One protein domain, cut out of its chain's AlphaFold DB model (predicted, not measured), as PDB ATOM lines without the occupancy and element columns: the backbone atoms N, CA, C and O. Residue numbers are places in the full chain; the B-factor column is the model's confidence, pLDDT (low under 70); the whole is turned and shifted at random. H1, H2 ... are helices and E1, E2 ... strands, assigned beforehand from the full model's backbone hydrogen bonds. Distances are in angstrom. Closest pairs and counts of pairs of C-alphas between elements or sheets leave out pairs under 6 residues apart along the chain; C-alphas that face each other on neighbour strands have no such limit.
ATOM      1  N   LEU A   4     -23.328  42.890  40.073       89.75
ATOM      2  CA  LEU A   4     -23.065  43.505  38.773       89.75
ATOM      3  C   LEU A   4     -21.864  42.814  38.136       89.75
ATOM      4  O   LEU A   4     -20.821  42.685  38.773       89.75
ATOM      5  N   GLN A   5     -22.013  42.399  36.885       90.44
ATOM      6  CA  GLN A   5     -20.979  41.735  36.100       90.44
ATOM      7  C   GLN A   5     -20.937  42.310  34.684       90.44
ATOM      8  O   GLN A   5     -21.940  42.819  34.179       90.44
ATOM      9  N   ILE A   6     -19.782  42.218  34.026       90.25
ATOM     10  CA  ILE A   6     -19.602  42.675  32.645       90.25
ATOM     11  C   ILE A   6     -19.450  41.457  31.739       90.25
ATOM     12  O   ILE A   6     -18.596  40.607  31.962       90.25
ATOM     13  N   LEU A   7     -20.272  41.369  30.697       90.06
ATOM     14  CA  LEU A   7     -20.085  40.394  29.630       90.06
ATOM     15  C   LEU A   7     -19.440  41.095  28.438       90.06
ATOM     16  O   LEU A   7     -20.111  41.853  27.735       90.06
ATOM     17  N   GLU A   8     -18.154  40.837  28.214       89.31
ATOM     18  CA  GLU A   8     -17.452  41.297  27.016       89.31
ATOM     19  C   GLU A   8     -18.042  40.632  25.767       89.31
ATOM     20  O   GLU A   8     -18.340  39.434  25.739       89.31
ATOM     21  N   LEU A   9     -18.239  41.432  24.728       87.12
ATOM     22  CA  LEU A   9     -18.774  41.023  23.441       87.12
ATOM     23  C   LEU A   9     -17.726  41.312  22.364       87.12
ATOM     24  O   LEU A   9     -16.990  42.288  22.476       87.12
ATOM     25  N   PRO A  10     -17.657  40.499  21.301       83.25
ATOM     26  CA  PRO A  10     -16.720  40.753  20.218       83.25
ATOM     27  C   PRO A  10     -16.991  42.118  19.574       83.25
ATOM     28  O   PRO A  10     -18.134  42.436  19.230       83.25
ATOM     29  N   GLU A  11     -15.924  42.891  19.376       81.88
ATOM     30  CA  GLU A  11     -15.951  44.109  18.568       81.88
ATOM     31  C   GLU A  11     -16.242  43.734  17.107       81.88
ATOM     32  O   GLU A  11     -15.569  42.891  16.506       81.88
ATOM     33  N   GLY A  12     -17.296  44.319  16.538       77.62
ATOM     34  CA  GLY A  12     -17.600  44.180  15.118       77.62
ATOM     35  C   GLY A  12     -16.802  45.198  14.310       77.62
ATOM     36  O   GLY A  12     -16.648  46.331  14.748       77.62
ATOM     37  N   ALA A  13     -16.347  44.823  13.110       73.06
ATOM     38  CA  ALA A  13     -15.543  45.696  12.243       73.06
ATOM     39  C   ALA A  13     -16.217  47.043  11.888       73.06
ATOM     40  O   ALA A  13     -15.511  47.990  11.565       73.06
ATOM     41  N   ASP A  14     -17.549  47.121  11.993       78.25
ATOM     42  CA  ASP A  14     -18.371  48.321  11.776       78.25
ATOM     43  C   ASP A  14     -19.405  48.519  12.913       78.25
ATOM     44  O   ASP A  14     -20.496  49.049  12.696       78.25
ATOM     45  N   ASP A  15     -19.131  48.001  14.118       77.19
ATOM     46  CA  ASP A  15     -20.033  48.139  15.270       77.19
ATOM     47  C   ASP A  15     -19.495  49.196  16.242       77.19
ATOM     48  O   ASP A  15     -18.715  48.886  17.134       77.19
ATOM     49  N   ASP A  16     -19.954  50.441  16.088       78.50
ATOM     50  CA  ASP A  16     -19.594  51.568  16.967       78.50
ATOM     51  C   ASP A  16     -20.200  51.455  18.382       78.50
ATOM     52  O   ASP A  16     -20.029  52.344  19.223       78.50
ATOM     53  N   ARG A  17     -20.976  50.398  18.664       81.81
ATOM     54  CA  ARG A  17     -21.567  50.202  19.989       81.81
ATOM     55  C   ARG A  17     -20.524  49.676  20.977       81.81
ATOM     56  O   ARG A  17     -19.634  48.922  20.593       81.81
ATOM     57  N   PRO A  18     -20.695  49.975  22.274       84.19
ATOM     58  CA  PRO A  18     -19.845  49.436  23.328       84.19
ATOM     59  C   PRO A  18     -19.734  47.901  23.243       84.19
ATOM     60  O   PRO A  18     -20.766  47.227  23.139       84.19
ATOM     61  N   PRO A  19     -18.530  47.312  23.327       89.69
ATOM     62  CA  PRO A  19     -18.327  45.870  23.189       89.69
ATOM     63  C   PRO A  19     -18.617  45.119  24.493       89.69
ATOM     64  O   PRO A  19     -17.908  44.192  24.867       89.69
ATOM     65  N   PHE A  20     -19.656  45.516  25.229       91.19
ATOM     66  CA  PHE A  20     -20.047  44.824  26.451       91.19
ATOM     67  C   PHE A  20     -21.542  44.927  26.746       91.19
ATOM     68  O   PHE A  20     -22.219  45.891  26.374       91.19
ATOM     69  N   ALA A  21     -22.054  43.927  27.457       91.38
ATOM     70  CA  ALA A  21     -23.356  43.945  28.104       91.38
ATOM     71  C   ALA A  21     -23.181  44.017  29.627       91.38
ATOM     72  O   ALA A  21     -22.301  43.362  30.187       91.38
ATOM     73  N   LEU A  22     -24.037  44.785  30.299       91.56
ATOM     74  CA  LEU A  22     -24.128  44.748  31.757       91.56
ATOM     75  C   LEU A  22     -25.021  43.577  32.168       91.56
ATOM     76  O   LEU A  22     -26.139  43.447  31.669       91.56
ATOM     77  N   VAL A  23     -24.553  42.760  33.103       91.62
ATOM     78  CA  VAL A  23     -25.320  41.665  33.695       91.62
ATOM     79  C   VAL A  23     -25.588  41.989  35.160       91.62
ATOM     80  O   VAL A  23     -24.668  42.292  35.916       91.62
ATOM     81  N   ILE A  24     -26.858  41.948  35.544       91.50
ATOM     82  CA  ILE A  24     -27.323  42.090  36.921       91.50
ATOM     83  C   ILE A  24     -27.899  40.740  37.327       91.50
ATOM     84  O   ILE A  24     -28.964  40.362  36.844       91.50
ATOM     85  N   ASP A  25     -27.201  39.999  38.174       92.25
ATOM     86  CA  ASP A  25     -27.649  38.699  38.669       92.25
ATOM     87  C   ASP A  25     -28.007  38.770  40.157       92.25
ATOM     88  O   ASP A  25     -27.695  39.752  40.837       92.25
ATOM     89  N   GLN A  26     -28.724  37.766  40.670       91.19
ATOM     90  CA  GLN A  26     -29.284  37.801  42.032       91.19
ATOM     91  C   GLN A  26     -30.222  39.001  42.278       91.19
ATOM     92  O   GLN A  26     -30.275  39.552  43.388       91.19
ATOM     93  N   ALA A  27     -30.925  39.442  41.231       90.88
ATOM     94  CA  ALA A  27     -31.912  40.508  41.315       90.88
ATOM     95  C   ALA A  27     -33.169  40.014  42.043       90.88
ATOM     96  O   ALA A  27     -33.694  38.949  41.733       90.88
ATOM     97  N   ASP A  28     -33.662  40.793  43.004       92.88
ATOM     98  CA  ASP A  28     -34.937  40.505  43.656       92.88
ATOM     99  C   ASP A  28     -36.122  41.092  42.869       92.88
ATOM    100  O   ASP A  28     -35.967  41.946  41.987       92.88
ATOM    101  N   GLU A  29     -37.336  40.642  43.200       89.81
ATOM    102  CA  GLU A  29     -38.570  41.116  42.558       89.81
ATOM    103  C   GLU A  29     -38.739  42.640  42.666       89.81
ATOM    104  O   GLU A  29     -39.295  43.269  41.765       89.81
ATOM    105  N   ALA A  30     -38.248  43.251  43.748       89.38
ATOM    106  CA  ALA A  30     -38.332  44.692  43.957       89.38
ATOM    107  C   ALA A  30     -37.448  45.459  42.961       89.38
ATOM    108  O   ALA A  30     -37.902  46.436  42.359       89.38
ATOM    109  N   LEU A  31     -36.213  45.002  42.745       87.56
ATOM    110  CA  LEU A  31     -35.295  45.568  41.762       87.56
ATOM    111  C   LEU A  31     -35.827  45.379  40.342       87.56
ATOM    112  O   LEU A  31     -35.872  46.341  39.575       87.56
ATOM    113  N   ILE A  32     -36.278  44.170  40.002       87.19
ATOM    114  CA  ILE A  32     -36.868  43.871  38.689       87.19
ATOM    115  C   ILE A  32     -38.089  44.763  38.453       87.19
ATOM    116  O   ILE A  32     -38.198  45.413  37.410       87.19
ATOM    117  N   GLY A  33     -38.972  44.863  39.449       87.12
ATOM    118  CA  GLY A  33     -40.138  45.738  39.422       87.12
ATOM    119  C   GLY A  33     -39.761  47.202  39.213       87.12
ATOM    120  O   GLY A  33     -40.356  47.862  38.366       87.12
ATOM    121  N   SER A  34     -38.734  47.703  39.906       87.25
ATOM    122  CA  SER A  34     -38.243  49.072  39.725       87.25
ATOM    123  C   SER A  34     -37.767  49.320  38.295       87.25
ATOM    124  O   SER A  34     -38.171  50.310  37.690       87.25
ATOM    125  N   LEU A  35     -36.947  48.424  37.737       84.50
ATOM    126  CA  LEU A  35     -36.405  48.566  36.381       84.50
ATOM    127  C   LEU A  35     -37.508  48.531  35.311       84.50
ATOM    128  O   LEU A  35     -37.470  49.295  34.346       84.50
ATOM    129  N   LEU A  36     -38.521  47.679  35.499       81.81
ATOM    130  CA  LEU A  36     -39.680  47.589  34.607       81.81
ATOM    131  C   LEU A  36     -40.613  48.799  34.732       81.81
ATOM    132  O   LEU A  36     -41.116  49.285  33.717       81.81
ATOM    133  N   CYS A  37     -40.842  49.298  35.949       76.56
ATOM    134  CA  CYS A  37     -41.654  50.489  36.187       76.56
ATOM    135  C   CYS A  37     -41.041  51.721  35.525       76.56
ATOM    136  O   CYS A  37     -41.759  52.439  34.836       76.56
ATOM    137  N   THR A  38     -39.722  51.918  35.629       76.00
ATOM    138  CA  THR A  38     -39.059  53.063  34.984       76.00
ATOM    139  C   THR A  38     -39.255  53.053  33.467       76.00
ATOM    140  O   THR A  38     -39.588  54.081  32.887       76.00
ATOM    141  N   LYS A  39     -39.167  51.878  32.832       74.19
ATOM    142  CA  LYS A  39     -39.444  51.714  31.395       74.19
ATOM    143  C   LYS A  39     -40.917  51.936  31.024       74.19
ATOM    144  O   LYS A  39     -41.238  52.284  29.892       74.19
ATOM    145  N   ARG A  40     -41.840  51.674  31.951       73.69
ATOM    146  CA  ARG A  40     -43.279  51.876  31.736       73.69
ATOM    147  C   ARG A  40     -43.680  53.345  31.864       73.69
ATOM    148  O   ARG A  40     -44.597  53.775  31.169       73.69
ATOM    149  N   GLU A  41     -43.042  54.072  32.773       79.19
ATOM    150  CA  GLU A  41     -43.276  55.500  33.011       79.19
ATOM    151  C   GLU A  41     -42.612  56.375  31.944       79.19
ATOM    152  O   GLU A  41     -43.193  57.377  31.531       79.19
ATOM    153  N   ASP A  42     -41.443  55.959  31.461       80.06
ATOM    154  CA  ASP A  42     -40.716  56.598  30.373       80.06
ATOM    155  C   ASP A  42     -40.373  55.542  29.302       80.06
ATOM    156  O   ASP A  42     -39.434  54.762  29.473       80.06
ATOM    157  N   PRO A  43     -41.146  55.466  28.202       74.25
ATOM    158  CA  PRO A  43     -40.914  54.497  27.130       74.25
ATOM    159  C   PRO A  43     -39.567  54.690  26.425       74.25
ATOM    160  O   PRO A  43     -39.046  53.730  25.853       74.25
ATOM    161  N   ASP A  44     -39.022  55.909  26.474       76.81
ATOM    162  CA  ASP A  44     -37.726  56.272  25.900       76.81
ATOM    163  C   ASP A  44     -36.577  55.994  26.886       76.81
ATOM    164  O   ASP A  44     -35.400  56.182  26.560       76.81
ATOM    165  N   PHE A  45     -36.892  55.492  28.087       78.88
ATOM    166  CA  PHE A  45     -35.907  55.066  29.066       78.88
ATOM    167  C   PHE A  45     -35.148  53.835  28.577       78.88
ATOM    168  O   PHE A  45     -35.563  52.684  28.752       78.88
ATOM    169  N   ASP A  46     -33.972  54.089  28.015       84.06
ATOM    170  CA  ASP A  46     -33.007  53.057  27.681       84.06
ATOM    171  C   ASP A  46     -31.864  53.022  28.703       84.06
ATOM    172  O   ASP A  46     -30.905  53.801  28.660       84.06
ATOM    173  N   LEU A  47     -31.967  52.083  29.645       85.62
ATOM    174  CA  LEU A  47     -30.945  51.854  30.662       85.62
ATOM    175  C   LEU A  47     -29.586  51.493  30.049       85.62
ATOM    176  O   LEU A  47     -28.559  51.902  30.590       85.62
ATOM    177  N   ALA A  48     -29.571  50.762  28.930       86.62
ATOM    178  CA  ALA A  48     -28.334  50.365  28.270       86.62
ATOM    179  C   ALA A  48     -27.582  51.599  27.758       86.62
ATOM    180  O   ALA A  48     -26.426  51.809  28.133       86.62
ATOM    181  N   SER A  49     -28.276  52.483  27.033       85.56
ATOM    182  CA  SER A  49     -27.720  53.761  26.574       85.56
ATOM    183  C   SER A  49     -27.220  54.642  27.720       85.56
ATOM    184  O   SER A  49     -26.146  55.230  27.616       85.56
ATOM    185  N   ARG A  50     -27.947  54.718  28.845       85.81
ATOM    186  CA  ARG A  50     -27.532  55.532  30.006       85.81
ATOM    187  C   ARG A  50     -26.253  55.035  30.673       85.81
ATOM    188  O   ARG A  50     -25.491  55.845  31.195       85.81
ATOM    189  N   ILE A  51     -26.047  53.722  30.692       86.25
ATOM    190  CA  ILE A  51     -24.854  53.086  31.264       86.25
ATOM    191  C   ILE A  51     -23.705  53.058  30.243       86.25
ATOM    192  O   ILE A  51     -22.553  52.857  30.616       86.25
ATOM    193  N   GLY A  52     -23.998  53.290  28.959       86.88
ATOM    194  CA  GLY A  52     -23.037  53.090  27.880       86.88
ATOM    195  C   GLY A  52     -22.744  51.608  27.652       86.88
ATOM    196  O   GLY A  52     -21.643  51.263  27.244       86.88
ATOM    197  N   ALA A  53     -23.709  50.735  27.945       88.81
ATOM    198  CA  ALA A  53     -23.655  49.316  27.627       88.81
ATOM    199  C   ALA A  53     -24.423  49.051  26.329       88.81
ATOM    200  O   ALA A  53     -25.364  49.767  25.985       88.81
ATOM    201  N   ARG A  54     -24.087  47.970  25.624       89.31
ATOM    202  CA  ARG A  54     -24.863  47.534  24.455       89.31
ATOM    203  C   ARG A  54     -26.245  47.017  24.832       89.31
ATOM    204  O   ARG A  54     -27.187  47.137  24.055       89.31
ATOM    205  N   THR A  55     -26.346  46.382  25.993       89.44
ATOM    206  CA  THR A  55     -27.599  45.900  26.575       89.44
ATOM    207  C   THR A  55     -27.424  45.675  28.076       89.44
ATOM    208  O   THR A  55     -26.295  45.584  28.566       89.44
ATOM    209  N   VAL A  56     -28.541  45.572  28.793       90.62
ATOM    210  CA  VAL A  56     -28.588  45.187  30.206       90.62
ATOM    211  C   VAL A  56     -29.405  43.909  30.329       90.62
ATOM    212  O   VAL A  56     -30.548  43.853  29.877       90.62
ATOM    213  N   LEU A  57     -28.816  42.884  30.936       90.81
ATOM    214  CA  LEU A  57     -29.453  41.602  31.217       90.81
ATOM    215  C   LEU A  57     -29.683  41.488  32.721       90.81
ATOM    216  O   LEU A  57     -28.777  41.772  33.501       90.81
ATOM    217  N   VAL A  58     -30.885  41.086  33.128       91.12
ATOM    218  CA  VAL A  58     -31.271  40.985  34.539       91.12
ATOM    219  C   VAL A  58     -31.755  39.570  34.817       91.12
ATOM    220  O   VAL A  58     -32.626  39.074  34.102       91.12
ATOM    221  N   PHE A  59     -31.193  38.940  35.844       91.75
ATOM    222  CA  PHE A  59     -31.480  37.564  36.235       91.75
ATOM    223  C   PHE A  59     -31.746  37.475  37.741       91.75
ATOM    224  O   PHE A  59     -31.062  38.106  38.549       91.75
ATOM    225  N   GLU A  60     -32.731  36.663  38.113       92.19
ATOM    226  CA  GLU A  60     -33.020  36.333  39.516       92.19
ATOM    227  C   GLU A  60     -31.959  35.392  40.102       92.19
ATOM    228  O   GLU A  60     -31.593  35.487  41.272       92.19
ATOM    229  N   GLU A  61     -31.435  34.495  39.270       91.56
ATOM    230  CA  GLU A  61     -30.421  33.516  39.646       91.56
ATOM    231  C   GLU A  61     -29.008  34.067  39.445       91.56
ATOM    232  O   GLU A  61     -28.801  35.055  38.740       91.56
ATOM    233  N   THR A  62     -28.029  33.419  40.075       90.50
ATOM    234  CA  THR A  62     -26.608  33.699  39.859       90.50
ATOM    235  C   THR A  62     -26.196  33.274  38.452       90.50
ATOM    236  O   THR A  62     -26.410  32.129  38.059       90.50
ATOM    237  N   MET A  63     -25.545  34.177  37.722       88.94
ATOM    238  CA  MET A  63     -24.970  33.899  36.408       88.94
ATOM    239  C   MET A  63     -23.451  33.832  36.518       88.94
ATOM    240  O   MET A  63     -22.818  34.816  36.890       88.94
ATOM    241  N   GLU A  64     -22.869  32.685  36.182       86.75
ATOM    242  CA  GLU A  64     -21.415  32.504  36.152       86.75
ATOM    243  C   GLU A  64     -20.848  33.045  34.833       86.75
ATOM    244  O   GLU A  64     -21.146  32.520  33.756       86.75
ATOM    245  N   ILE A  65     -20.029  34.098  34.909       83.62
ATOM    246  CA  ILE A  65     -19.299  34.642  33.759       83.62
ATOM    247  C   ILE A  65     -17.801  34.471  34.036       83.62
ATOM    248  O   ILE A  65     -17.240  35.271  34.784       83.62
ATOM    249  N   PRO A  66     -17.129  33.485  33.405       75.56
ATOM    250  CA  PRO A  66     -15.751  33.112  33.740       75.56
ATOM    251  C   PRO A  66     -14.734  34.258  33.685       75.56
ATOM    252  O   PRO A  66     -13.744  34.242  34.405       75.56
ATOM    253  N   ALA A  67     -14.968  35.261  32.833       72.62
ATOM    254  CA  ALA A  67     -14.099  36.430  32.703       72.62
ATOM    255  C   ALA A  67     -14.151  37.385  33.914       72.62
ATOM    256  O   ALA A  67     -13.240  38.188  34.079       72.62
ATOM    257  N   ASN A  68     -15.187  37.306  34.757       69.62
ATOM    258  CA  ASN A  68     -15.325  38.142  35.955       69.62
ATOM    259  C   ASN A  68     -14.782  37.472  37.227       69.62
ATOM    260  O   ASN A  68     -14.620  38.158  38.233       69.62
ATOM    261  N   ASP A  69     -14.432  36.182  37.182       68.62
ATOM    262  CA  ASP A  69     -13.752  35.468  38.274       68.62
ATOM    263  C   ASP A  69     -12.239  35.740  38.266       68.62
ATOM    264  O   ASP A  69     -11.405  34.841  38.420       68.62
ATOM    265  N   LEU A  70     -11.857  37.000  38.051       65.19
ATOM    266  CA  LEU A  70     -10.461  37.395  38.147       65.19
ATOM    267  C   LEU A  70     -10.052  37.389  39.622       65.19
ATOM    268  O   LEU A  70     -10.730  38.008  40.448       65.19
ATOM    269  N   PRO A  71      -8.934  36.729  39.978       63.00
ATOM    270  CA  PRO A  71      -8.370  36.896  41.302       63.00
ATOM    271  C   PRO A  71      -8.095  38.385  41.515       63.00
ATOM    272  O   PRO A  71      -7.497  39.053  40.670       63.00
ATOM    273  N   VAL A  72      -8.576  38.905  42.637       65.06
ATOM    274  CA  VAL A  72      -8.309  40.270  43.080       65.06
ATOM    275  C   VAL A  72      -7.185  40.255  44.109       65.06
ATOM    276  O   VAL A  72      -7.024  39.277  44.845       65.06
ATOM    277  N   ASP A  73      -6.382  41.313  44.145       69.69
ATOM    278  CA  ASP A  73      -5.356  41.481  45.173       69.69
ATOM    279  C   ASP A  73      -5.957  41.860  46.543       69.69
ATOM    280  O   ASP A  73      -7.170  41.995  46.720       69.69
ATOM    281  N   GLU A  74      -5.091  42.050  47.541       74.75
ATOM    282  CA  GLU A  74      -5.464  42.482  48.898       74.75
ATOM    283  C   GLU A  74      -6.157  43.859  48.959       74.75
ATOM    284  O   GLU A  74      -6.706  44.239  49.996       74.75
ATOM    285  N   HIS A  75      -6.168  44.599  47.849       70.25
ATOM    286  CA  HIS A  75      -6.800  45.901  47.694       70.25
ATOM    287  C   HIS A  75      -8.048  45.862  46.793       70.25
ATOM    288  O   HIS A  75      -8.673  46.904  46.583       70.25
ATOM    289  N   GLY A  76      -8.458  44.681  46.312       62.16
ATOM    290  CA  GLY A  76      -9.643  44.505  45.471       62.16
ATOM    291  C   GLY A  76      -9.438  44.905  44.007       62.16
ATOM    292  O   GLY A  76     -10.422  45.098  43.294       62.16
ATOM    293  N   LEU A  77      -8.190  45.055  43.555       71.19
ATOM    294  CA  LEU A  77      -7.861  45.363  42.164       71.19
ATOM    295  C   LEU A  77      -7.650  44.069  41.361       71.19
ATOM    296  O   LEU A  77      -7.130  43.091  41.905       71.19
ATOM    297  N   PRO A  78      -8.036  44.037  40.071       59.97
ATOM    298  CA  PRO A  78      -7.863  42.856  39.233       59.97
ATOM    299  C   PRO A  78      -6.376  42.524  39.054       59.97
ATOM    300  O   PRO A  78      -5.579  43.363  38.621       59.97
ATOM    301  N   LEU A  79      -5.996  41.284  39.371       61.47
ATOM    302  CA  LEU A  79      -4.613  40.829  39.289       61.47
ATOM    303  C   LEU A  79      -4.210  40.635  37.817       61.47
ATOM    304  O   LEU A  79      -4.703  39.740  37.132       61.47
ATOM    305  N   THR A  80      -3.278  41.449  37.318       58.12
ATOM    306  CA  THR A  80      -2.677  41.239  35.990       58.12
ATOM    307  C   THR A  80      -1.500  40.271  36.121       58.12
ATOM    308  O   THR A  80      -0.430  40.655  36.590       58.12
ATOM    309  N   ILE A  81      -1.682  39.007  35.726       63.06
ATOM    310  CA  ILE A  81      -0.599  38.010  35.729       63.06
ATOM    311  C   ILE A  81       0.210  38.158  34.438       63.06
ATOM    312  O   ILE A  81      -0.237  37.757  33.364       63.06
ATOM    313  N   HIS A  82       1.415  38.717  34.540       55.44
ATOM    314  CA  HIS A  82       2.376  38.713  33.439       55.44
ATOM    315  C   HIS A  82       3.196  37.418  33.485       55.44
ATOM    316  O   HIS A  82       3.959  37.194  34.422       55.44
ATOM    317  N   ILE A  83       3.008  36.542  32.495       67.44
ATOM    318  CA  ILE A  83       3.753  35.284  32.383       67.44
ATOM    319  C   ILE A  83       4.938  35.513  31.441       67.44
ATOM    320  O   ILE A  83       4.786  35.460  30.222       67.44
ATOM    321  N   GLU A  84       6.126  35.738  32.001       63.12
ATOM    322  CA  GLU A  84       7.382  35.623  31.254       63.12
ATOM    323  C   GLU A  84       7.827  34.160  31.275       63.12
ATOM    324  O   GLU A  84       8.202  33.613  32.313       63.12
ATOM    325  N   ALA A  85       7.749  33.491  30.125       64.50
ATOM    326  CA  ALA A  85       8.268  32.138  30.000       64.50
ATOM    327  C   ALA A  85       9.803  32.178  29.920       64.50
ATOM    328  O   ALA A  85      10.360  32.632  28.920       64.50
ATOM    329  N   ASP A  86      10.490  31.649  30.935       76.50
ATOM    330  CA  ASP A  86      11.905  31.291  30.800       76.50
ATOM    331  C   ASP A  86      12.007  30.036  29.924       76.50
ATOM    332  O   ASP A  86      11.743  28.908  30.346       76.50
ATOM    333  N   THR A  87      12.342  30.251  28.654       79.56
ATOM    334  CA  THR A  87      12.410  29.194  27.637       79.56
ATOM    335  C   THR A  87      13.801  28.581  27.500       79.56
ATOM    336  O   THR A  87      13.993  27.707  26.654       79.56
ATOM    337  N   THR A  88      14.764  28.971  28.341       81.25
ATOM    338  CA  THR A  88      16.166  28.535  28.233       81.25
ATOM    339  C   THR A  88      16.294  27.013  28.298       81.25
ATOM    340  O   THR A  88      16.837  26.385  27.390       81.25
ATOM    341  N   VAL A  89      15.690  26.395  29.317       79.81
ATOM    342  CA  VAL A  89      15.728  24.936  29.518       79.81
ATOM    343  C   VAL A  89      14.995  24.191  28.398       79.81
ATOM    344  O   VAL A  89      15.423  23.120  27.967       79.81
ATOM    345  N   PHE A  90      13.898  24.757  27.893       79.00
ATOM    346  CA  PHE A  90      13.157  24.173  26.776       79.00
ATOM    347  C   PHE A  90      13.996  24.177  25.490       79.00
ATOM    348  O   PHE A  90      14.014  23.180  24.768       79.00
ATOM    349  N   HIS A  91      14.742  25.254  25.233       80.31
ATOM    350  CA  HIS A  91      15.628  25.355  24.074       80.31
ATOM    351  C   HIS A  91      16.724  24.281  24.104       80.31
ATOM    352  O   HIS A  91      16.919  23.566  23.121       80.31
ATOM    353  N   GLU A  92      17.372  24.098  25.257       86.38
ATOM    354  CA  GLU A  92      18.398  23.065  25.450       86.38
ATOM    355  C   GLU A  92      17.845  21.648  25.224       86.38
ATOM    356  O   GLU A  92      18.489  20.811  24.584       86.38
ATOM    357  N   GLN A  93      16.627  21.376  25.703       85.69
ATOM    358  CA  GLN A  93      15.964  20.083  25.512       85.69
ATOM    359  C   GLN A  93      15.621  19.816  24.043       85.69
ATOM    360  O   GLN A  93      15.827  18.699  23.560       85.69
ATOM    361  N   VAL A  94      15.131  20.828  23.322       88.00
ATOM    362  CA  VAL A  94      14.817  20.715  21.891       88.00
ATOM    363  C   VAL A  94      16.085  20.466  21.079       88.00
ATOM    364  O   VAL A  94      16.097  19.577  20.224       88.00
ATOM    365  N   GLU A  95      17.177  21.176  21.368       89.00
ATOM    366  CA  GLU A  95      18.460  20.950  20.695       89.00
ATOM    367  C   GLU A  95      19.029  19.556  20.972       89.00
ATOM    368  O   GLU A  95      19.498  18.878  20.050       89.00
ATOM    369  N   ALA A  96      18.968  19.095  22.225       87.75
ATOM    370  CA  ALA A  96      19.415  17.758  22.596       87.75
ATOM    371  C   ALA A  96      18.594  16.670  21.883       87.75
ATOM    372  O   ALA A  96      19.160  15.710  21.353       87.75
ATOM    373  N   ALA A  97      17.271  16.845  21.807       84.38
ATOM    374  CA  ALA A  97      16.375  15.931  21.107       84.38
ATOM    375  C   ALA A  97      16.631  15.916  19.591       84.38
ATOM    376  O   ALA A  97      16.704  14.841  18.989       84.38
ATOM    377  N   ALA A  98      16.832  17.084  18.972       87.25
ATOM    378  CA  ALA A  98      17.161  17.199  17.552       87.25
ATOM    379  C   ALA A  98      18.502  16.525  17.223       87.25
ATOM    380  O   ALA A  98      18.612  15.804  16.228       87.25
ATOM    381  N   ARG A  99      19.510  16.698  18.088       87.25
ATOM    382  CA  ARG A  99      20.825  16.057  17.944       87.25
ATOM    383  C   ARG A  99      20.727  14.537  18.059       87.25
ATOM    384  O   ARG A  99      21.246  13.829  17.199       87.25
ATOM    385  N   TRP A 100      20.000  14.039  19.058       86.88
ATOM    386  CA  TRP A 100      19.746  12.606  19.217       86.88
ATOM    387  C   TRP A 100      19.022  12.005  18.002       86.88
ATOM    388  O   TRP A 100      19.412  10.945  17.509       86.88
ATOM    389  N   ALA A 101      18.004  12.693  17.476       81.94
ATOM    390  CA  ALA A 101      17.268  12.242  16.298       81.94
ATOM    391  C   ALA A 101      18.157  12.200  15.042       81.94
ATOM    392  O   ALA A 101      18.105  11.233  14.279       81.94
ATOM    393  N   ALA A 102      19.011  13.209  14.849       84.19
ATOM    394  CA  ALA A 102      19.952  13.264  13.733       84.19
ATOM    395  C   ALA A 102      20.995  12.132  13.789       84.19
ATOM    396  O   ALA A 102      21.263  11.489  12.772       84.19
ATOM    397  N   ASP A 103      21.545  11.836  14.967       83.81
ATOM    398  CA  ASP A 103      22.508  10.742  15.139       83.81
ATOM    399  C   ASP A 103      21.859   9.365  14.971       83.81
ATOM    400  O   ASP A 103      22.458   8.458  14.384       83.81
ATOM    401  N   ARG A 104      20.601   9.215  15.398       78.75
ATOM    402  CA  ARG A 104      19.811   7.997  15.179       78.75
ATOM    403  C   ARG A 104      19.537   7.739  13.694       78.75
ATOM    404  O   ARG A 104      19.643   6.599  13.248       78.75
ATOM    405  N   LEU A 105      19.245   8.784  12.916       78.69
ATOM    406  CA  LEU A 105      19.071   8.682  11.460       78.69
ATOM    407  C   LEU A 105      20.378   8.340  10.727       78.69
ATOM    408  O   LEU A 105      20.344   7.668   9.700       78.69
ATOM    409  N   ARG A 106      21.533   8.761  11.255       73.12
ATOM    410  CA  ARG A 106      22.857   8.433  10.692       73.12
ATOM    411  C   ARG A 106      23.311   7.007  10.997       73.12
ATOM    412  O   ARG A 106      23.993   6.401  10.177       73.12
ATOM    413  N   THR A 107      22.962   6.483  12.170       73.12
ATOM    414  CA  THR A 107      23.364   5.138  12.626       73.12
ATOM    415  C   THR A 107      22.446   4.022  12.123       73.12
ATOM    416  O   THR A 107      22.899   2.889  11.989       73.12
ATOM    417  N   HIS A 108      21.196   4.335  11.775       62.06
ATOM    418  CA  HIS A 108      20.267   3.408  11.130       62.06
ATOM    419  C   HIS A 108      19.605   4.058   9.902       62.06
ATOM    420  O   HIS A 108      18.434   4.444   9.973       62.06
TER     421      HIS A 108
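AT A GLANCE: This is residues 4 to 108 of the 111 residues of an uncharacterized protein of Streptomyces sp. R302 (UniProt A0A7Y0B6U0). A small head, built on a three-stranded sheet with two helices, H1 and H2, that only graze it, has a long tail ending in a lone helix, H3. Residues 82 to 108, of which 88 to 107 belong to H3, stick out free of the head and draw the whole out to a span of 85 A, while the body without them spans 46 A at its longest. The printed part has 105 residues, with three named helices and three named strands in the order E1 E2 H1 H2 E3 H3; the sheet's order is E1, E2, E3, and it is mixed. The class is mixed, helices and strands, with 52 residues, under half, in named elements. The whole is extended, with a radius of gyration of the C-alphas of 25.7 A and spans of 85 by 39 by 24 A.

IN THESE COORDINATES: In the sheet, E2 is residues 20 to 25, 15.6 A from first to last C-alpha; E1 is residues 4 to 8, 13.2 A, beginning at C-alpha 4 at (-23.065, 43.505, 38.773); and E3 is residues 56 to 58, 6.6 A. H1 is residues 29 to 41, 17.9 A, and C-alpha 41 is at (-43.276, 55.500, 33.011). H2 is residues 47 to 51, 6.2 A. H3, residues 88 to 107, measures 29.0 A and ends at C-alpha 107 at (23.364, 5.138, 12.626).

HOW THE PARTS SIT: E2 is the inner strand; E1 and E3 are edge strands. E1 and E2 form a hairpin, antiparallel at 148 degrees, with N 5 and O 23 at 2.8 A and N 7 and O 21 at 2.9 A, within hydrogen-bond range. E2 and E3 are parallel at 19 degrees, with N 24 and O 57 within hydrogen-bond range at 2.8 A. E2, H1 with H2, and E3 form a strand-helix-strand unit, two parallel neighbour strands with helices between them along the chain; its crossover is right-handed. H2 only grazes the sheet, with residues 47 to 51; its closest C-alphas to E3 are those of Ala 48 and Val 56, 5.5 A apart. H1 is only just on the sheet, with 5 pairs of C-alphas within 10 A, and only grazes it with residues 31 to 35. H1 and H2 are apart. H3 is not on the sheet and is apart from E1, E2, H1 and H2. In H1, H2 and H3 every O i to N i+4 pair is within hydrogen-bond range.

THE WHOLE: The two C-alphas farthest apart, those of Glu 41 and Thr 107, are 86.0 A apart. Without the free stretch, the body of 78 residues spans 46 by 36 by 20 A. The printed part has no cut. The links E1 to E2, 11 residues, and E3 to H3, 29 residues, are long. The mean pLDDT of the printed part is 81.1; residues 68 to 73, 76, 78 to 85 and 108 are under 70.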